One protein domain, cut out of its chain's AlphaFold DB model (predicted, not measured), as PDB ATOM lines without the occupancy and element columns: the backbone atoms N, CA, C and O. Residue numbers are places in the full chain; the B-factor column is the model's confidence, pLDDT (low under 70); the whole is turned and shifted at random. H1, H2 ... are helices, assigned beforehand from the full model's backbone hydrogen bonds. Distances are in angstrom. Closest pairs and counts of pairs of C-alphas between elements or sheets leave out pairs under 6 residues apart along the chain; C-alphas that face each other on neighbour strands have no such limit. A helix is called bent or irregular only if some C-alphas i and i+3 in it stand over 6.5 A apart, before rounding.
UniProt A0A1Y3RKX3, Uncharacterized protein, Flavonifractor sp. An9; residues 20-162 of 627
ATOM      1  N   ALA A  20     -52.429 -23.645  58.939       65.25
ATOM      2  CA  ALA A  20     -51.378 -24.620  58.643       65.25
ATOM      3  C   ALA A  20     -50.451 -24.178  57.491       65.25
ATOM      4  O   ALA A  20     -49.254 -24.461  57.515       65.25
ATOM      5  N   VAL A  21     -50.986 -23.472  56.485       67.06
ATOM      6  CA  VAL A  21     -50.188 -22.926  55.371       67.06
ATOM      7  C   VAL A  21     -49.318 -21.761  55.845       67.06
ATOM      8  O   VAL A  21     -48.149 -21.696  55.469       67.06
ATOM      9  N   ASN A  22     -49.854 -20.890  56.703       83.50
ATOM     10  CA  ASN A  22     -49.098 -19.781  57.286       83.50
ATOM     11  C   ASN A  22     -47.940 -20.292  58.159       83.50
ATOM     12  O   ASN A  22     -46.823 -19.797  58.025       83.50
ATOM     13  N   GLN A  23     -48.157 -21.338  58.965       87.50
ATOM     14  CA  GLN A  23     -47.090 -21.928  59.780       87.50
ATOM     15  C   GLN A  23     -45.965 -22.534  58.926       87.50
ATOM     16  O   GLN A  23     -44.794 -22.260  59.168       87.50
ATOM     17  N   ALA A  24     -46.295 -23.287  57.870       89.44
ATOM     18  CA  ALA A  24     -45.283 -23.861  56.978       89.44
ATOM     19  C   ALA A  24     -44.451 -22.787  56.246       89.44
ATOM     20  O   ALA A  24     -43.265 -22.986  55.970       89.44
ATOM     21  N   GLN A  25     -45.062 -21.641  55.923       91.94
ATOM     22  CA  GLN A  25     -44.351 -20.493  55.359       91.94
ATOM     23  C   GLN A  25     -43.420 -19.839  56.384       91.94
ATOM     24  O   GLN A  25     -42.272 -19.551  56.044       91.94
ATOM     25  N   ILE A  26     -43.885 -19.650  57.625       94.38
ATOM     26  CA  ILE A  26     -43.070 -19.138  58.735       94.38
ATOM     27  C   ILE A  26     -41.848 -20.034  58.950       94.38
ATOM     28  O   ILE A  26     -40.731 -19.526  58.963       94.38
ATOM     29  N   ASP A  27     -42.032 -21.354  59.026       94.50
ATOM     30  CA  ASP A  27     -40.941 -22.307  59.267       94.50
ATOM     31  C   ASP A  27     -39.880 -22.262  58.151       94.50
ATOM     32  O   ASP A  27     -38.674 -22.286  58.417       94.50
ATOM     33  N   ASN A  28     -40.315 -22.144  56.889       95.38
ATOM     34  CA  ASN A  28     -39.413 -22.007  55.746       95.38
ATOM     35  C   ASN A  28     -38.619 -20.692  55.806       95.38
ATOM     36  O   ASN A  28     -37.388 -20.702  55.737       95.38
ATOM     37  N   TYR A  29     -39.302 -19.556  55.995       97.31
ATOM     38  CA  TYR A  29     -38.627 -18.265  56.126       97.31
ATOM     39  C   TYR A  29     -37.685 -18.230  57.327       97.31
ATOM     40  O   TYR A  29     -36.598 -17.673  57.212       97.31
ATOM     41  N   LEU A  30     -38.050 -18.859  58.445       96.81
ATOM     42  CA  LEU A  30     -37.212 -18.912  59.636       96.81
ATOM     43  C   LEU A  30     -35.925 -19.704  59.385       96.81
ATOM     44  O   LEU A  30     -34.849 -19.271  59.795       96.81
ATOM     45  N   SER A  31     -36.016 -20.830  58.674       97.00
ATOM     46  CA  SER A  31     -34.851 -21.620  58.259       97.00
ATOM     47  C   SER A  31     -33.900 -20.813  57.363       97.00
ATOM     48  O   SER A  31     -32.686 -20.794  57.586       97.00
ATOM     49  N   MET A  32     -34.450 -20.073  56.393       97.25
ATOM     50  CA  MET A  32     -33.661 -19.198  55.518       97.25
ATOM     51  C   MET A  32     -33.056 -18.011  56.274       97.25
ATOM     52  O   MET A  32     -31.893 -17.688  56.048       97.25
ATOM     53  N   ALA A  33     -33.797 -17.402  57.202       97.44
ATOM     54  CA  ALA A  33     -33.320 -16.298  58.030       97.44
ATOM     55  C   ALA A  33     -32.134 -16.722  58.910       97.44
ATOM     56  O   ALA A  33     -31.120 -16.026  58.950       97.44
ATOM     57  N   LYS A  34     -32.222 -17.896  59.555       96.31
ATOM     58  CA  LYS A  34     -31.127 -18.471  60.354       96.31
ATOM     59  C   LYS A  34     -29.906 -18.792  59.495       96.31
ATOM     60  O   LYS A  34     -28.813 -18.340  59.814       96.31
ATOM     61  N   SER A  35     -30.104 -19.472  58.364       97.25
ATOM     62  CA  SER A  35     -29.014 -19.806  57.433       97.25
ATOM     63  C   SER A  35     -28.319 -18.555  56.882       97.25
ATOM     64  O   SER A  35     -27.098 -18.523  56.742       97.25
ATOM     65  N   ALA A  36     -29.085 -17.504  56.572       96.81
ATOM     66  CA  ALA A  36     -28.545 -16.229  56.113       96.81
ATOM     67  C   ALA A  36     -27.739 -15.525  57.213       96.81
ATOM     68  O   ALA A  36     -26.655 -15.016  56.931       96.81
ATOM     69  N   LEU A  37     -28.227 -15.543  58.459       94.88
ATOM     70  CA  LEU A  37     -27.528 -14.959  59.603       94.88
ATOM     71  C   LEU A  37     -26.220 -15.708  59.909       94.88
ATOM     72  O   LEU A  37     -25.177 -15.077  60.057       94.88
ATOM     73  N   GLU A  38     -26.246 -17.043  59.913       94.12
ATOM     74  CA  GLU A  38     -25.055 -17.896  60.054       94.12
ATOM     75  C   GLU A  38     -24.042 -17.655  58.925       94.12
ATOM     76  O   GLU A  38     -22.833 -17.630  59.150       94.12
ATOM     77  N   GLY A  39     -24.533 -17.400  57.709       94.25
ATOM     78  CA  GLY A  39     -23.728 -17.005  56.554       94.25
ATOM     79  C   GLY A  39     -23.260 -15.544  56.559       94.25
ATOM     80  O   GLY A  39     -22.674 -15.109  55.569       94.25
ATOM     81  N   SER A  40     -23.524 -14.772  57.624       93.94
ATOM     82  CA  SER A  40     -23.245 -13.327  57.726       93.94
ATOM     83  C   SER A  40     -23.907 -12.465  56.635       93.94
ATOM     84  O   SER A  40     -23.515 -11.318  56.416       93.94
ATOM     85  N   ASN A  41     -24.936 -12.985  55.960       96.69
ATOM     86  CA  ASN A  41     -25.757 -12.235  55.016       96.69
ATOM     87  C   ASN A  41     -26.897 -11.533  55.766       96.69
ATOM     88  O   ASN A  41     -28.062 -11.932  55.715       96.69
ATOM     89  N   ASN A  42     -26.522 -10.497  56.514       97.12
ATOM     90  CA  ASN A  42     -27.409  -9.808  57.446       97.12
ATOM     91  C   ASN A  42     -28.600  -9.121  56.758       97.12
ATOM     92  O   ASN A  42     -29.703  -9.146  57.291       97.12
ATOM     93  N   GLU A  43     -28.407  -8.551  55.566       97.25
ATOM     94  CA  GLU A  43     -29.499  -7.927  54.807       97.25
ATOM     95  C   GLU A  43     -30.583  -8.956  54.451       97.25
ATOM     96  O   GLU A  43     -31.773  -8.740  54.685       97.25
ATOM     97  N   GLU A  44     -30.175 -10.127  53.956       97.50
ATOM     98  CA  GLU A  44     -31.103 -11.196  53.598       97.50
ATOM     99  C   GLU A  44     -31.775 -11.813  54.838       97.50
ATOM    100  O   GLU A  44     -32.979 -12.080  54.828       97.50
ATOM    101  N   ALA A  45     -31.029 -11.984  55.937       98.00
ATOM    102  CA  ALA A  45     -31.577 -12.444  57.212       98.00
ATOM    103  C   ALA A  45     -32.664 -11.494  57.743       98.00
ATOM    104  O   ALA A  45     -33.737 -11.940  58.156       98.00
ATOM    105  N   GLU A  46     -32.420 -10.181  57.677       97.94
ATOM    106  CA  GLU A  46     -33.396  -9.156  58.049       97.94
ATOM    107  C   GLU A  46     -34.628  -9.189  57.132       97.94
ATOM    108  O   GLU A  46     -35.762  -9.121  57.617       97.94
ATOM    109  N   ASN A  47     -34.436  -9.354  55.819       98.12
ATOM    110  CA  ASN A  47     -35.531  -9.458  54.855       98.12
ATOM    111  C   ASN A  47     -36.439 -10.662  55.137       98.12
ATOM    112  O   ASN A  47     -37.666 -10.526  55.113       98.12
ATOM    113  N   TYR A  48     -35.872 -11.834  55.431       98.19
ATOM    114  CA  TYR A  48     -36.670 -13.003  55.807       98.19
ATOM    115  C   TYR A  48     -37.372 -12.819  57.151       98.19
ATOM    116  O   TYR A  48     -38.551 -13.153  57.261       98.19
ATOM    117  N   ALA A  49     -36.704 -12.228  58.145       97.81
ATOM    118  CA  ALA A  49     -37.330 -11.911  59.424       97.81
ATOM    119  C   ALA A  49     -38.526 -10.954  59.265       97.81
ATOM    120  O   ALA A  49     -39.579 -11.183  59.858       97.81
ATOM    121  N   ASN A  50     -38.410  -9.926  58.417       98.25
ATOM    122  CA  ASN A  50     -39.515  -9.012  58.116       98.25
ATOM    123  C   ASN A  50     -40.717  -9.740  57.495       98.25
ATOM    124  O   ASN A  50     -41.840  -9.514  57.940       98.25
ATOM    125  N   LYS A  51     -40.494 -10.668  56.553       97.88
ATOM    126  CA  LYS A  51     -41.575 -11.490  55.971       97.88
ATOM    127  C   LYS A  51     -42.296 -12.329  57.025       97.88
ATOM    128  O   LYS A  51     -43.511 -12.468  56.957       97.88
ATOM    129  N   ILE A  52     -41.572 -12.876  58.003       97.75
ATOM    130  CA  ILE A  52     -42.190 -13.617  59.113       97.75
ATOM    131  C   ILE A  52     -43.031 -12.671  59.972       97.75
ATOM    132  O   ILE A  52     -44.173 -12.996  60.267       97.75
ATOM    133  N   ILE A  53     -42.508 -11.492  60.320       97.50
ATOM    134  CA  ILE A  53     -43.203 -10.487  61.144       97.50
ATOM    135  C   ILE A  53     -44.476  -9.957  60.460       97.50
ATOM    136  O   ILE A  53     -45.441  -9.614  61.139       97.50
ATOM    137  N   GLU A  54     -44.501  -9.885  59.127       96.69
ATOM    138  CA  GLU A  54     -45.702  -9.532  58.357       96.69
ATOM    139  C   GLU A  54     -46.810 -10.592  58.467       96.69
ATOM    140  O   GLU A  54     -47.991 -10.244  58.436       96.69
ATOM    141  N   ILE A  55     -46.439 -11.871  58.606       95.81
ATOM    142  CA  ILE A  55     -47.371 -13.000  58.761       95.81
ATOM    143  C   ILE A  55     -47.785 -13.158  60.233       95.81
ATOM    144  O   ILE A  55     -48.968 -13.302  60.531       95.81
ATOM    145  N   ASP A  56     -46.815 -13.109  61.145       95.31
ATOM    146  CA  ASP A  56     -46.975 -13.224  62.594       95.31
ATOM    147  C   ASP A  56     -46.190 -12.103  63.310       95.31
ATOM    148  O   ASP A  56     -44.991 -12.239  63.590       95.31
ATOM    149  N   PRO A  57     -46.859 -10.987  63.658       96.44
ATOM    150  CA  PRO A  57     -46.224  -9.854  64.330       96.44
ATOM    151  C   PRO A  57     -45.666 -10.155  65.727       96.44
ATOM    152  O   PRO A  57     -44.908  -9.334  66.253       96.44
ATOM    153  N   GLN A  58     -46.043 -11.281  66.343       96.88
ATOM    154  CA  GLN A  58     -45.581 -11.699  67.669       96.88
ATOM    155  C   GLN A  58     -44.498 -12.783  67.600       96.88
ATOM    156  O   GLN A  58     -44.054 -13.276  68.635       96.88
ATOM    157  N   ASN A  59     -44.003 -13.116  66.404       97.50
ATOM    158  CA  ASN A  59     -42.966 -14.126  66.250       97.50
ATOM    159  C   ASN A  59     -41.636 -13.677  66.883       97.50
ATOM    160  O   ASN A  59     -40.862 -12.915  66.293       97.50
ATOM    161  N   TRP A  60     -41.350 -14.150  68.097       97.69
ATOM    162  CA  TRP A  60     -40.168 -13.733  68.853       97.69
ATOM    163  C   TRP A  60     -38.850 -14.116  68.164       97.69
ATOM    164  O   TRP A  60     -37.885 -13.355  68.231       97.69
ATOM    165  N   GLN A  61     -38.809 -15.250  67.453       97.94
ATOM    166  CA  GLN A  61     -37.606 -15.714  66.752       97.94
ATOM    167  C   GLN A  61     -37.248 -14.778  65.596       97.94
ATOM    168  O   GLN A  61     -36.085 -14.409  65.433       97.94
ATOM    169  N   ALA A  62     -38.247 -14.340  64.827       98.06
ATOM    170  CA  ALA A  62     -38.047 -13.367  63.763       98.06
ATOM    171  C   ALA A  62     -37.588 -12.008  64.309       98.06
ATOM    172  O   ALA A  62     -36.665 -11.411  63.758       98.06
ATOM    173  N   TRP A  63     -38.165 -11.535  65.419       98.50
ATOM    174  CA  TRP A  63     -37.696 -10.310  66.076       98.50
ATOM    175  C   TRP A  63     -36.250 -10.425  66.580       98.50
ATOM    176  O   TRP A  63     -35.491  -9.470  66.410       98.50
ATOM    177  N   SER A  64     -35.843 -11.582  67.123       97.94
ATOM    178  CA  SER A  64     -34.448 -11.829  67.528       97.94
ATOM    179  C   SER A  64     -33.496 -11.724  66.335       97.94
ATOM    180  O   SER A  64     -32.565 -10.912  66.345       97.94
ATOM    181  N   ILE A  65     -33.789 -12.464  65.256       98.31
ATOM    182  CA  ILE A  65     -32.972 -12.479  64.034       98.31
ATOM    183  C   ILE A  65     -32.886 -11.083  63.423       98.31
ATOM    184  O   ILE A  65     -31.795 -10.638  63.073       98.31
ATOM    185  N   LYS A  66     -34.012 -10.363  63.341       98.31
ATOM    186  CA  LYS A  66     -34.041  -8.982  62.853       98.31
ATOM    187  C   LYS A  66     -33.121  -8.083  63.671       98.31
ATOM    188  O   LYS A  66     -32.376  -7.304  63.086       98.31
ATOM    189  N   GLY A  67     -33.170  -8.183  65.000       97.81
ATOM    190  CA  GLY A  67     -32.335  -7.368  65.873       97.81
ATOM    191  C   GLY A  67     -30.848  -7.599  65.623       97.81
ATOM    192  O   GLY A  67     -30.103  -6.649  65.369       97.81
ATOM    193  N   THR A  68     -30.433  -8.865  65.597       98.12
ATOM    194  CA  THR A  68     -29.037  -9.252  65.359       98.12
ATOM    195  C   THR A  68     -28.568  -8.857  63.958       98.12
ATOM    196  O   THR A  68     -27.518  -8.229  63.810       98.12
ATOM    197  N   ALA A  69     -29.373  -9.134  62.932       98.00
ATOM    198  CA  ALA A  69     -29.072  -8.795  61.546       98.00
ATOM    199  C   ALA A  69     -28.969  -7.278  61.311       98.00
ATOM    200  O   ALA A  69     -28.024  -6.811  60.674       98.00
ATOM    201  N   ALA A  70     -29.906  -6.484  61.839       97.56
ATOM    202  CA  ALA A  70     -29.858  -5.025  61.719       97.56
ATOM    203  C   ALA A  70     -28.600  -4.448  62.387       97.56
ATOM    204  O   ALA A  70     -27.974  -3.529  61.859       97.56
ATOM    205  N   GLY A  71     -28.184  -5.027  63.515       96.88
ATOM    206  CA  GLY A  71     -27.051  -4.532  64.292       96.88
ATOM    207  C   GLY A  71     -25.723  -4.736  63.579       96.88
ATOM    208  O   GLY A  71     -24.931  -3.797  63.495       96.88
ATOM    209  N   TRP A  72     -25.520  -5.909  62.973       97.50
ATOM    210  CA  TRP A  72     -24.339  -6.194  62.152       97.50
ATOM    211  C   TRP A  72     -24.261  -5.385  60.852       97.50
ATOM    212  O   TRP A  72     -23.200  -5.313  60.239       97.50
ATOM    213  N   GLN A  73     -25.350  -4.731  60.444       96.12
ATOM    214  CA  GLN A  73     -25.356  -3.774  59.332       96.12
ATOM    215  C   GLN A  73     -24.991  -2.343  59.766       96.12
ATOM    216  O   GLN A  73     -25.067  -1.410  58.961       96.12
ATOM    217  N   THR A  74     -24.596  -2.138  61.026       94.62
ATOM    218  CA  THR A  74     -24.117  -0.838  61.506       94.62
ATOM    219  C   THR A  74     -22.840  -0.418  60.778       94.62
ATOM    220  O   THR A  74     -21.905  -1.195  60.606       94.62
ATOM    221  N   THR A  75     -22.780   0.855  60.390       91.62
ATOM    222  CA  THR A  75     -21.590   1.495  59.816       91.62
ATOM    223  C   THR A  75     -21.319   2.821  60.521       91.62
ATOM    224  O   THR A  75     -22.206   3.370  61.173       91.62
ATOM    225  N   GLY A  76     -20.136   3.411  60.324       81.38
ATOM    226  CA  GLY A  76     -19.806   4.717  60.917       81.38
ATOM    227  C   GLY A  76     -20.754   5.863  60.525       81.38
ATOM    228  O   GLY A  76     -20.820   6.859  61.232       81.38
ATOM    229  N   ARG A  77     -21.510   5.735  59.422       83.38
ATOM    230  CA  ARG A  77     -22.513   6.730  58.988       83.38
ATOM    231  C   ARG A  77     -23.949   6.365  59.356       83.38
ATOM    232  O   ARG A  77     -24.813   7.233  59.306       83.38
ATOM    233  N   ASN A  78     -24.210   5.097  59.659       90.50
ATOM    234  CA  ASN A  78     -25.546   4.587  59.930       90.50
ATOM    235  C   ASN A  78     -25.495   3.624  61.117       90.50
ATOM    236  O   ASN A  78     -25.220   2.434  60.952       90.50
ATOM    237  N   ASN A  79     -25.723   4.164  62.314       91.56
ATOM    238  CA  ASN A  79     -25.772   3.385  63.542       91.56
ATOM    239  C   ASN A  79     -27.162   2.763  63.714       91.56
ATOM    240  O   ASN A  79     -28.114   3.467  64.043       91.56
ATOM    241  N   ARG A  80     -27.259   1.443  63.515       96.81
ATOM    242  CA  ARG A  80     -28.515   0.680  63.613       96.81
ATOM    243  C   ARG A  80     -28.673  -0.045  64.954       96.81
ATOM    244  O   ARG A  80     -29.627  -0.791  65.137       96.81
ATOM    245  N   TYR A  81     -27.788   0.193  65.926       97.38
ATOM    246  CA  TYR A  81     -27.815  -0.509  67.217       97.38
ATOM    247  C   TYR A  81     -29.104  -0.266  68.014       97.38
ATOM    248  O   TYR A  81     -29.632  -1.180  68.640       97.38
ATOM    249  N   GLY A  82     -29.654   0.952  67.955       96.69
ATOM    250  CA  GLY A  82     -30.948   1.248  68.576       96.69
ATOM    251  C   GLY A  82     -32.102   0.463  67.940       96.69
ATOM    252  O   GLY A  82     -32.987  -0.015  68.647       96.69
ATOM    253  N   GLU A  83     -32.072   0.255  66.617       97.69
ATOM    254  CA  GLU A  83     -33.057  -0.592  65.925       97.69
ATOM    255  C   GLU A  83     -32.959  -2.046  66.398       97.69
ATOM    256  O   GLU A  83     -33.987  -2.685  66.638       97.69
ATOM    257  N   SER A  84     -31.734  -2.546  66.593       98.00
ATOM    258  CA  SER A  84     -31.488  -3.875  67.153       98.00
ATOM    259  C   SER A  84     -32.088  -4.041  68.536       98.00
ATOM    260  O   SER A  84     -32.819  -4.999  68.773       98.00
ATOM    261  N   VAL A  85     -31.841  -3.078  69.429       98.19
ATOM    262  CA  VAL A  85     -32.381  -3.107  70.790       98.19
ATOM    263  C   VAL A  85     -33.905  -3.101  70.788       98.19
ATOM    264  O   VAL A  85     -34.511  -3.914  71.482       98.19
ATOM    265  N   VAL A  86     -34.544  -2.275  69.959       98.25
ATOM    266  CA  VAL A  86     -36.011  -2.274  69.831       98.25
ATOM    267  C   VAL A  86     -36.540  -3.628  69.344       98.25
ATOM    268  O   VAL A  86     -37.580  -4.090  69.819       98.25
ATOM    269  N   ALA A  87     -35.847  -4.286  68.413       98.44
ATOM    270  CA  ALA A  87     -36.225  -5.619  67.953       98.44
ATOM    271  C   ALA A  87     -36.038  -6.686  69.050       98.44
ATOM    272  O   ALA A  87     -36.939  -7.496  69.262       98.44
ATOM    273  N   TRP A  88     -34.943  -6.644  69.813       98.56
ATOM    274  CA  TRP A  88     -34.718  -7.557  70.939       98.56
ATOM    275  C   TRP A  88     -35.718  -7.357  72.085       98.56
ATOM    276  O   TRP A  88     -36.189  -8.346  72.643       98.56
ATOM    277  N   ILE A  89     -36.119  -6.113  72.389       98.25
ATOM    278  CA  ILE A  89     -37.201  -5.829  73.350       98.25
ATOM    279  C   ILE A  89     -38.475  -6.568  72.929       98.25
ATOM    280  O   ILE A  89     -39.107  -7.231  73.751       98.25
ATOM    281  N   LYS A  90     -38.843  -6.505  71.644       98.12
ATOM    282  CA  LYS A  90     -40.018  -7.219  71.122       98.12
ATOM    283  C   LYS A  90     -39.856  -8.731  71.209       98.12
ATOM    284  O   LYS A  90     -40.783  -9.401  71.652       98.12
ATOM    285  N   ALA A  91     -38.689  -9.259  70.842       98.06
ATOM    286  CA  ALA A  91     -38.401 -10.686  70.952       98.06
ATOM    287  C   ALA A  91     -38.610 -11.183  72.394       98.06
ATOM    288  O   ALA A  91     -39.379 -12.111  72.626       98.06
ATOM    289  N   LEU A  92     -38.022 -10.494  73.376       97.62
ATOM    290  CA  LEU A  92     -38.157 -10.822  74.797       97.62
ATOM    291  C   LEU A  92     -39.547 -10.517  75.371       97.62
ATOM    292  O   LEU A  92     -39.902 -11.046  76.417       97.62
ATOM    293  N   THR A  93     -40.351  -9.681  74.722       96.56
ATOM    294  CA  THR A  93     -41.740  -9.438  75.140       96.56
ATOM    295  C   THR A  93     -42.664 -10.578  74.716       96.56
ATOM    296  O   THR A  93     -43.598 -10.905  75.443       96.56
ATOM    297  N   TYR A  94     -42.419 -11.183  73.550       96.44
ATOM    298  CA  TYR A  94     -43.299 -12.209  72.979       96.44
ATOM    299  C   TYR A  94     -42.830 -13.649  73.215       96.44
ATOM    300  O   TYR A  94     -43.581 -14.585  72.946       96.44
ATOM    301  N   VAL A  95     -41.597 -13.846  73.688       97.00
ATOM    302  CA  VAL A  95     -41.072 -15.181  73.991       97.00
ATOM    303  C   VAL A  95     -41.873 -15.832  75.129       97.00
ATOM    304  O   VAL A  95     -42.154 -15.168  76.131       97.00
ATOM    305  N   PRO A  96     -42.248 -17.118  75.006       95.94
ATOM    306  CA  PRO A  96     -42.867 -17.844  76.105       95.94
ATOM    307  C   PRO A  96     -41.846 -18.118  77.218       95.94
ATOM    308  O   PRO A  96     -40.641 -18.206  76.967       95.94
ATOM    309  N   GLU A  97     -42.325 -18.248  78.456       92.75
ATOM    310  CA  GLU A  97     -41.472 -18.290  79.653       92.75
ATOM    311  C   GLU A  97     -40.448 -19.435  79.608       92.75
ATOM    312  O   GLU A  97     -39.289 -19.246  79.969       92.75
ATOM    313  N   GLU A  98     -40.830 -20.596  79.066       94.50
ATOM    314  CA  GLU A  98     -39.951 -21.760  78.919       94.50
ATOM    315  C   GLU A  98     -38.722 -21.524  78.023       94.50
ATOM    316  O   GLU A  98     -37.710 -22.196  78.206       94.50
ATOM    317  N   ALA A  99     -38.789 -20.581  77.077       94.19
ATOM    318  CA  ALA A  99     -37.705 -20.260  76.143       94.19
ATOM    319  C   ALA A  99     -37.027 -18.914  76.457       94.19
ATOM    320  O   ALA A  99     -36.038 -18.540  75.818       94.19
ATOM    321  N   ARG A 100     -37.549 -18.169  77.441       93.94
ATOM    322  CA  ARG A 100     -37.089 -16.819  77.789       93.94
ATOM    323  C   ARG A 100     -35.623 -16.804  78.221       93.94
ATOM    324  O   ARG A 100     -34.881 -15.919  77.801       93.94
ATOM    325  N   GLY A 101     -35.206 -17.792  79.016       92.00
ATOM    326  CA  GLY A 101     -33.828 -17.918  79.504       92.00
ATOM    327  C   GLY A 101     -32.801 -18.092  78.381       92.00
ATOM    328  O   GLY A 101     -31.789 -17.388  78.361       92.00
ATOM    329  N   ASP A 102     -33.087 -18.960  77.409       95.12
ATOM    330  CA  ASP A 102     -32.196 -19.210  76.269       95.12
ATOM    331  C   ASP A 102     -32.106 -17.982  75.354       95.12
ATOM    332  O   ASP A 102     -31.007 -17.536  75.009       95.12
ATOM    333  N   LEU A 103     -33.254 -17.370  75.029       97.00
ATOM    334  CA  LEU A 103     -33.288 -16.152  74.216       97.00
ATOM    335  C   LEU A 103     -32.547 -14.995  74.896       97.00
ATOM    336  O   LEU A 103     -31.831 -14.247  74.234       97.00
ATOM    337  N   ARG A 104     -32.682 -14.844  76.219       96.38
ATOM    338  CA  ARG A 104     -31.947 -13.835  76.993       96.38
ATOM    339  C   ARG A 104     -30.440 -13.976  76.785       96.38
ATOM    340  O   ARG A 104     -29.764 -12.970  76.574       96.38
ATOM    341  N   ILE A 105     -29.908 -15.197  76.841       95.38
ATOM    342  CA  ILE A 105     -28.476 -15.457  76.638       95.38
ATOM    343  C   ILE A 105     -28.069 -15.127  75.193       95.38
ATOM    344  O   ILE A 105     -27.072 -14.435  74.996       95.38
ATOM    345  N   GLU A 106     -28.853 -15.547  74.195       96.50
ATOM    346  CA  GLU A 106     -28.605 -15.250  72.772       96.50
ATOM    347  C   GLU A 106     -28.557 -13.737  72.494       96.50
ATOM    348  O   GLU A 106     -27.617 -13.232  71.865       96.50
ATOM    349  N   VAL A 107     -29.549 -13.001  73.008       97.81
ATOM    350  CA  VAL A 107     -29.633 -11.539  72.897       97.81
ATOM    351  C   VAL A 107     -28.459 -10.883  73.611       97.81
ATOM    352  O   VAL A 107     -27.846  -9.981  73.048       97.81
ATOM    353  N   MET A 108     -28.102 -11.340  74.813       97.31
ATOM    354  CA  MET A 108     -26.969 -10.797  75.565       97.31
ATOM    355  C   MET A 108     -25.664 -10.926  74.783       97.31
ATOM    356  O   MET A 108     -24.960  -9.931  74.613       97.31
ATOM    357  N   VAL A 109     -25.370 -12.114  74.250       96.75
ATOM    358  CA  VAL A 109     -24.169 -12.346  73.435       96.75
ATOM    359  C   VAL A 109     -24.170 -11.444  72.201       96.75
ATOM    360  O   VAL A 109     -23.187 -10.744  71.953       96.75
ATOM    361  N   SER A 110     -25.278 -11.404  71.459       97.12
ATOM    362  CA  SER A 110     -25.386 -10.616  70.224       97.12
ATOM    363  C   SER A 110     -25.245  -9.116  70.488       97.12
ATOM    364  O   SER A 110     -24.461  -8.428  69.830       97.12
ATOM    365  N   ALA A 111     -25.965  -8.602  71.484       98.00
ATOM    366  CA  ALA A 111     -25.966  -7.188  71.821       98.00
ATOM    367  C   ALA A 111     -24.589  -6.711  72.290       98.00
ATOM    368  O   ALA A 111     -24.154  -5.625  71.897       98.00
ATOM    369  N   GLN A 112     -23.880  -7.532  73.068       98.12
ATOM    370  CA  GLN A 112     -22.524  -7.234  73.517       98.12
ATOM    371  C   GLN A 112     -21.513  -7.300  72.365       98.12
ATOM    372  O   GLN A 112     -20.741  -6.362  72.174       98.12
ATOM    373  N   GLN A 113     -21.543  -8.349  71.537       98.06
ATOM    374  CA  GLN A 113     -20.627  -8.481  70.396       98.06
ATOM    375  C   GLN A 113     -20.762  -7.323  69.402       98.06
ATOM    376  O   GLN A 113     -19.757  -6.725  69.011       98.06
ATOM    377  N   ILE A 114     -21.995  -6.964  69.040       98.25
ATOM    378  CA  ILE A 114     -22.264  -5.851  68.124       98.25
ATOM    379  C   ILE A 114     -21.848  -4.522  68.771       98.25
ATOM    380  O   ILE A 114     -21.163  -3.720  68.139       98.25
ATOM    381  N   GLY A 115     -22.193  -4.298  70.044       98.12
ATOM    382  CA  GLY A 115     -21.793  -3.092  70.771       98.12
ATOM    383  C   GLY A 115     -20.270  -2.913  70.829       98.12
ATOM    384  O   GLY A 115     -19.763  -1.829  70.541       98.12
ATOM    385  N   ALA A 116     -19.528  -3.986  71.118       98.56
ATOM    386  CA  ALA A 116     -18.066  -3.988  71.087       98.56
ATOM    387  C   ALA A 116     -17.511  -3.695  69.685       98.56
ATOM    388  O   ALA A 116     -16.591  -2.886  69.552       98.56
ATOM    389  N   ALA A 117     -18.081  -4.298  68.638       98.31
ATOM    390  CA  ALA A 117     -17.655  -4.070  67.258       98.31
ATOM    391  C   ALA A 117     -17.820  -2.601  66.827       98.31
ATOM    392  O   ALA A 117     -16.939  -2.053  66.163       98.31
ATOM    393  N   ILE A 118     -18.901  -1.936  67.254       98.19
ATOM    394  CA  ILE A 118     -19.131  -0.508  66.988       98.19
ATOM    395  C   ILE A 118     -18.029   0.345  67.626       98.19
ATOM    396  O   ILE A 118     -17.417   1.171  66.947       98.19
ATOM    397  N   VAL A 119     -17.732   0.128  68.912       98.50
ATOM    398  CA  VAL A 119     -16.670   0.872  69.612       98.50
ATOM    399  C   VAL A 119     -15.302   0.592  68.982       98.50
ATOM    400  O   VAL A 119     -14.515   1.518  68.791       98.50
ATOM    401  N   GLN A 120     -15.030  -0.656  68.588       98.50
ATOM    402  CA  GLN A 120     -13.785  -1.040  67.915       98.50
ATOM    403  C   GLN A 120     -13.624  -0.358  66.555       98.50
ATOM    404  O   GLN A 120     -12.531   0.108  66.239       98.50
ATOM    405  N   MET A 121     -14.690  -0.262  65.757       97.81
ATOM    406  CA  MET A 121     -14.670   0.435  64.468       97.81
ATOM    407  C   MET A 121     -14.274   1.907  64.644       97.81
ATOM    408  O   MET A 121     -13.357   2.380  63.970       97.81
ATOM    409  N   HIS A 122     -14.909   2.620  65.581       98.00
ATOM    410  CA  HIS A 122     -14.536   4.004  65.886       98.00
ATOM    411  C   HIS A 122     -13.116   4.101  66.461       98.00
ATOM    412  O   HIS A 122     -12.376   5.021  66.114       98.00
ATOM    413  N   GLY A 123     -12.701   3.129  67.280       98.31
ATOM    414  CA  GLY A 123     -11.341   3.035  67.809       98.31
ATOM    415  C   GLY A 123     -10.291   2.916  66.705       98.31
ATOM    416  O   GLY A 123      -9.316   3.663  66.707       98.31
ATOM    417  N   ASN A 124     -10.521   2.049  65.719       97.94
ATOM    418  CA  ASN A 124      -9.639   1.889  64.560       97.94
ATOM    419  C   ASN A 124      -9.556   3.184  63.740       97.94
ATOM    420  O   ASN A 124      -8.466   3.629  63.393       97.94
ATOM    421  N   HIS A 125     -10.692   3.848  63.501       96.81
ATOM    422  CA  HIS A 125     -10.705   5.144  62.819       96.81
ATOM    423  C   HIS A 125      -9.939   6.228  63.592       96.81
ATOM    424  O   HIS A 125      -9.281   7.069  62.978       96.81
ATOM    425  N   PHE A 126     -10.003   6.223  64.928       98.44
ATOM    426  CA  PHE A 126      -9.201   7.120  65.756       98.44
ATOM    427  C   PHE A 126      -7.702   6.820  65.641       98.44
ATOM    428  O   PHE A 126      -6.918   7.760  65.536       98.44
ATOM    429  N   VAL A 127      -7.297   5.544  65.630       98.31
ATOM    430  CA  VAL A 127      -5.888   5.139  65.464       98.31
ATOM    431  C   VAL A 127      -5.311   5.710  64.172       98.31
ATOM    432  O   VAL A 127      -4.226   6.297  64.206       98.31
ATOM    433  N   ASP A 128      -6.046   5.611  63.065       95.06
ATOM    434  CA  ASP A 128      -5.630   6.153  61.769       95.06
ATOM    435  C   ASP A 128      -5.658   7.690  61.766       95.06
ATOM    436  O   ASP A 128      -4.698   8.348  61.355       95.06
ATOM    437  N   TYR A 129      -6.736   8.278  62.293       95.25
ATOM    438  CA  TYR A 129      -7.006   9.713  62.254       95.25
ATOM    439  C   TYR A 129      -7.356  10.243  63.651       95.25
ATOM    440  O   TYR A 129      -8.518  10.299  64.054       95.25
ATOM    441  N   ARG A 130      -6.343  10.697  64.393       96.69
ATOM    442  CA  ARG A 130      -6.442  11.124  65.806       96.69
ATOM    443  C   ARG A 130      -7.041  12.523  65.977       96.69
ATOM    444  O   ARG A 130      -6.463  13.372  66.662       96.69
ATOM    445  N   SER A 131      -8.153  12.804  65.303       96.75
ATOM    446  CA  SER A 131      -8.880  14.072  65.395       96.75
ATOM    447  C   SER A 131      -9.692  14.162  66.691       96.75
ATOM    448  O   SER A 131      -9.893  13.175  67.401       96.75
ATOM    449  N   GLU A 132     -10.152  15.371  67.008       97.31
ATOM    450  CA  GLU A 132     -11.066  15.581  68.132       97.31
ATOM    451  C   GLU A 132     -12.408  14.870  67.903       97.31
ATOM    452  O   GLU A 132     -12.897  14.201  68.809       97.31
ATOM    453  N   ASP A 133     -12.939  14.929  66.680       97.31
ATOM    454  CA  ASP A 133     -14.195  14.274  66.302       97.31
ATOM    455  C   ASP A 133     -14.100  12.752  66.447       97.31
ATOM    456  O   ASP A 133     -14.947  12.138  67.085       97.31
ATOM    457  N   ASN A 134     -13.011  12.138  65.977       97.88
ATOM    458  CA  ASN A 134     -12.852  10.688  66.075       97.88
ATOM    459  C   ASN A 134     -12.666  10.227  67.524       97.88
ATOM    460  O   ASN A 134     -13.134   9.156  67.901       97.88
ATOM    461  N   LYS A 135     -12.015  11.040  68.368       98.38
ATOM    462  CA  LYS A 135     -11.974  10.777  69.811       98.38
ATOM    463  C   LYS A 135     -13.389  10.808  70.393       98.38
ATOM    464  O   LYS A 135     -13.749   9.920  71.162       98.38
ATOM    465  N   LEU A 136     -14.181  11.825  70.047       98.06
ATOM    466  CA  LEU A 136     -15.567  11.947  70.502       98.06
ATOM    467  C   LEU A 136     -16.430  10.778  70.021       98.06
ATOM    468  O   LEU A 136     -17.212  10.264  70.812       98.06
ATOM    469  N   ASP A 137     -16.242  10.293  68.797       97.25
ATOM    470  CA  ASP A 137     -16.949   9.124  68.271       97.25
ATOM    471  C   ASP A 137     -16.685   7.854  69.094       97.25
ATOM    472  O   ASP A 137     -17.615   7.104  69.406       97.25
ATOM    473  N   VAL A 138     -15.439   7.623  69.526       98.38
ATOM    474  CA  VAL A 138     -15.102   6.506  70.431       98.38
ATOM    475  C   VAL A 138     -15.826   6.647  71.773       98.38
ATOM    476  O   VAL A 138     -16.428   5.694  72.267       98.38
ATOM    477  N   LEU A 139     -15.805   7.843  72.368       98.19
ATOM    478  CA  LEU A 139     -16.451   8.098  73.660       98.19
ATOM    479  C   LEU A 139     -17.980   7.958  73.573       98.19
ATOM    480  O   LEU A 139     -18.595   7.298  74.415       98.19
ATOM    481  N   ASN A 140     -18.577   8.551  72.540       97.06
ATOM    482  CA  ASN A 140     -20.017   8.580  72.314       97.06
ATOM    483  C   ASN A 140     -20.558   7.202  71.941       97.06
ATOM    484  O   ASN A 140     -21.629   6.833  72.410       97.06
ATOM    485  N   SER A 141     -19.829   6.411  71.149       97.19
ATOM    486  CA  SER A 141     -20.255   5.050  70.811       97.19
ATOM    487  C   SER A 141     -20.315   4.146  72.044       97.19
ATOM    488  O   SER A 141     -21.323   3.471  72.249       97.19
ATOM    489  N   ALA A 142     -19.307   4.194  72.922       97.75
ATOM    490  CA  ALA A 142     -19.321   3.435  74.174       97.75
ATOM    491  C   ALA A 142     -20.456   3.879  75.115       97.75
ATOM    492  O   ALA A 142     -21.094   3.045  75.760       97.75
ATOM    493  N   GLN A 143     -20.726   5.186  75.183       96.88
ATOM    494  CA  GLN A 143     -21.832   5.729  75.969       96.88
ATOM    495  C   GLN A 143     -23.199   5.323  75.393       96.88
ATOM    496  O   GLN A 143     -24.048   4.840  76.137       96.88
ATOM    497  N   ASN A 144     -23.382   5.422  74.075       95.94
ATOM    498  CA  ASN A 144     -24.605   4.999  73.397       95.94
ATOM    499  C   ASN A 144     -24.877   3.503  73.608       95.94
ATOM    500  O   ASN A 144     -26.001   3.132  73.921       95.94
ATOM    501  N   VAL A 145     -23.864   2.636  73.499       98.12
ATOM    502  CA  VAL A 145     -24.032   1.196  73.775       98.12
ATOM    503  C   VAL A 145     -24.570   0.967  75.191       98.12
ATOM    504  O   VAL A 145     -25.517   0.202  75.369       98.12
ATOM    505  N   LYS A 146     -24.021   1.667  76.191       97.38
ATOM    506  CA  LYS A 146     -24.502   1.588  77.575       97.38
ATOM    507  C   LYS A 146     -25.959   2.040  77.705       97.38
ATOM    508  O   LYS A 146     -26.747   1.352  78.342       97.38
ATOM    509  N   GLU A 147     -26.319   3.174  77.111       97.19
ATOM    510  CA  GLU A 147     -27.680   3.727  77.180       97.19
ATOM    511  C   GLU A 147     -28.715   2.814  76.516       97.19
ATOM    512  O   GLU A 147     -29.790   2.589  77.068       97.19
ATOM    513  N   GLN A 148     -28.378   2.227  75.368       98.00
ATOM    514  CA  GLN A 148     -29.263   1.300  74.662       98.00
ATOM    515  C   GLN A 148     -29.461  -0.007  75.451       98.00
ATOM    516  O   GLN A 148     -30.582  -0.497  75.566       98.00
ATOM    517  N   LEU A 149     -28.408  -0.550  76.069       97.62
ATOM    518  CA  LEU A 149     -28.531  -1.742  76.918       97.62
ATOM    519  C   LEU A 149     -29.252  -1.461  78.243       97.62
ATOM    520  O   LEU A 149     -29.979  -2.319  78.742       97.62
ATOM    521  N   GLN A 150     -29.119  -0.250  78.781       94.56
ATOM    522  CA  GLN A 150     -29.898   0.201  79.929       94.56
ATOM    523  C   GLN A 150     -31.394   0.293  79.586       94.56
ATOM    524  O   GLN A 150     -32.227  -0.176  80.357       94.56
ATOM    525  N   MET A 151     -31.741   0.803  78.401       95.50
ATOM    526  CA  MET A 151     -33.124   0.800  77.912       95.50
ATOM    527  C   MET A 151     -33.667  -0.626  77.761       95.50
ATOM    528  O   MET A 151     -34.789  -0.909  78.180       95.50
ATOM    529  N   LEU A 152     -32.868  -1.543  77.204       96.31
ATOM    530  CA  LEU A 152     -33.237  -2.955  77.092       96.31
ATOM    531  C   LEU A 152     -33.549  -3.558  78.472       96.31
ATOM    532  O   LEU A 152     -34.580  -4.212  78.636       96.31
ATOM    533  N   LYS A 153     -32.709  -3.281  79.476       95.00
ATOM    534  CA  LYS A 153     -32.934  -3.695  80.866       95.00
ATOM    535  C   LYS A 153     -34.229  -3.131  81.437       95.00
ATOM    536  O   LYS A 153     -35.019  -3.879  82.002       95.00
ATOM    537  N   GLU A 154     -34.473  -1.836  81.280       94.06
ATOM    538  CA  GLU A 154     -35.671  -1.174  81.812       94.06
ATOM    539  C   GLU A 154     -36.968  -1.749  81.236       94.06
ATOM    540  O   GLU A 154     -37.964  -1.855  81.948       94.06
ATOM    541  N   GLN A 155     -36.953  -2.148  79.963       94.94
ATOM    542  CA  GLN A 155     -38.131  -2.690  79.283       94.94
ATOM    543  C   GLN A 155     -38.339  -4.193  79.510       94.94
ATOM    544  O   GLN A 155     -39.448  -4.685  79.316       94.94
ATOM    545  N   THR A 156     -37.299  -4.938  79.894       92.75
ATOM    546  CA  THR A 156     -37.361  -6.411  79.984       92.75
ATOM    547  C   THR A 156     -37.146  -6.965  81.392       92.75
ATOM    548  O   THR A 156     -37.475  -8.126  81.628       92.75
ATOM    549  N   GLY A 157     -36.614  -6.156  82.313       89.31
ATOM    550  CA  GLY A 157     -36.208  -6.563  83.661       89.31
ATOM    551  C   GLY A 157     -34.848  -7.271  83.729       89.31
ATOM    552  O   GLY A 157     -34.402  -7.608  84.822       89.31
ATOM    553  N   GLU A 158     -34.178  -7.485  82.595       87.81
ATOM    554  CA  GLU A 158     -32.986  -8.333  82.487       87.81
ATOM    555  C   GLU A 158     -31.692  -7.512  82.346       87.81
ATOM    556  O   GLU A 158     -31.640  -6.527  81.615       87.81
ATOM    557  N   GLU A 159     -30.616  -7.910  83.031       92.19
ATOM    558  CA  GLU A 159     -29.311  -7.235  82.930       92.19
ATOM    559  C   GLU A 159     -28.514  -7.697  81.698       92.19
ATOM    560  O   GLU A 159     -28.182  -8.881  81.576       92.19
ATOM    561  N   PHE A 160     -28.148  -6.746  80.833       94.12
ATOM    562  CA  PHE A 160     -27.354  -6.978  79.617       94.12
ATOM    563  C   PHE A 160     -26.025  -6.214  79.603       94.12
ATOM    564  O   PHE A 160     -25.119  -6.589  78.856       94.12
ATOM    565  N   TYR A 161     -25.877  -5.162  80.416       94.88
ATOM    566  CA  TYR A 161     -24.638  -4.394  80.524       94.88
ATOM    567  C   TYR A 161     -23.845  -4.878  81.742       94.88
ATOM    568  O   TYR A 161     -23.934  -4.333  82.841       94.88
ATOM    569  N   THR A 162     -23.071  -5.944  81.550       91.88
ATOM    570  CA  THR A 162     -22.285  -6.550  82.631       91.88
ATOM    571  C   THR A 162     -20.965  -5.809  82.864       91.88
ATOM    572  O   THR A 162     -20.457  -5.101  81.990       91.88
TER     573      THR A 162
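This is residues 20 to 162 of the 627 residues of an uncharacterized protein of Flavonifractor sp. An9 (UniProt A0A1Y3RKX3). This is an elongated bundle of six helices running up and down, in which a long hairpin of H5 and H6 packs on the shorter pair H3 and H4, and H1 and H2 pack side by side on H3 away from H6. H3 and H4 lie in the middle, H1 and H2 lie toward one end of the long axis, and H5 and H6 reach beyond the others at the opposite end, where their turn, residues 128 to 133, sticks out. The printed part has 143 residues with six named helices, H1 to H6 in that order along the chain, and no named strand; the class is all helix. The whole is compact, with a radius of gyration of the C-alphas of 16.1 A, and spans 58 by 31 by 20 A.

H1, residues 20 to 38, begins at C-alpha 20 at (-51.378, -24.620, 58.643) and is 27.2 A long from first to last C-alpha. After a tight link, H2 holds residues 42 to 55 and is 20.3 A long. Another tight link leads to H3, residues 60 to 72, 18.8 A long, with C-alpha 60 at (-40.168, -13.733, 68.853). A short link of 8 residues leads to H4, residues 81 to 94, 20.2 A long. After a tight link of 2 residues comes H5, residues 97 to 128, the longest helix with 32 residues and 46.9 A. H5 is irregular, with C-alphas 98 and 101 at 7.3 A, and has a kink of 27 degrees near residue 104. After a tight link, H6, residues 132 to 156, is 36.3 A long and ends at C-alpha 156 at (-37.361, -6.411, 79.984).

The six helices form a bundle, up and down: each runs against the one before it in the chain. H1 and H2 touch as a hairpin, opposite ways at a shallow tilt of 17 degrees, with the closest C-alphas, those of Ala 33 and Ala 45, 4.3 A apart. H1 touches H3 with residues 30 to 37 alone; the closest C-alphas are those of Leu 37 and Ala 69, 6.6 A apart. H3 is the hub, touching H1, H2, H4 and H5. H2 and H3 form a hairpin at a shallow tilt of 28 degrees, with the C-alphas of Asn 42 and Ala 69 closest at 4.5 A. H3 and H4 form a hairpin at 11 degrees, with the C-alphas of Gly 67 and Ser 84 closest at 3.8 A. H5 touches H3 with residues 107 to 114 alone, running the same way at 8 degrees; the closest C-alphas are those of Thr 68 and Ser 110, 6.2 A apart. H4 and H5 form a hairpin at 4 degrees, closest at the C-alphas of Trp 88 and Val 107, 6.7 A. H6 touches H4 with residues 145 to 156 alone, the same way at 9 degrees, closest at the C-alphas of Ile 89 and Leu 152, 6.2 A. H5 and H6 form a hairpin at 7 degrees, closest at the C-alphas of Phe 126 and Asn 134, 5.1 A. H1 and H2 are each apart from H4, H5 and H6, and H3 is apart from H6. Every O i to N i+4 pair is within hydrogen-bond range in H1, H2, H3, H4 and H6, and 26 of 28 are in H5.

The two C-alphas farthest apart are those of Ala 20 and Ser 131, at 57.9 A. The printed part has no cut, and no link is long. Residues 128 to 133 stand free. The mean pLDDT of the printed part is 95.7, and residues 20 to 21 are under 70.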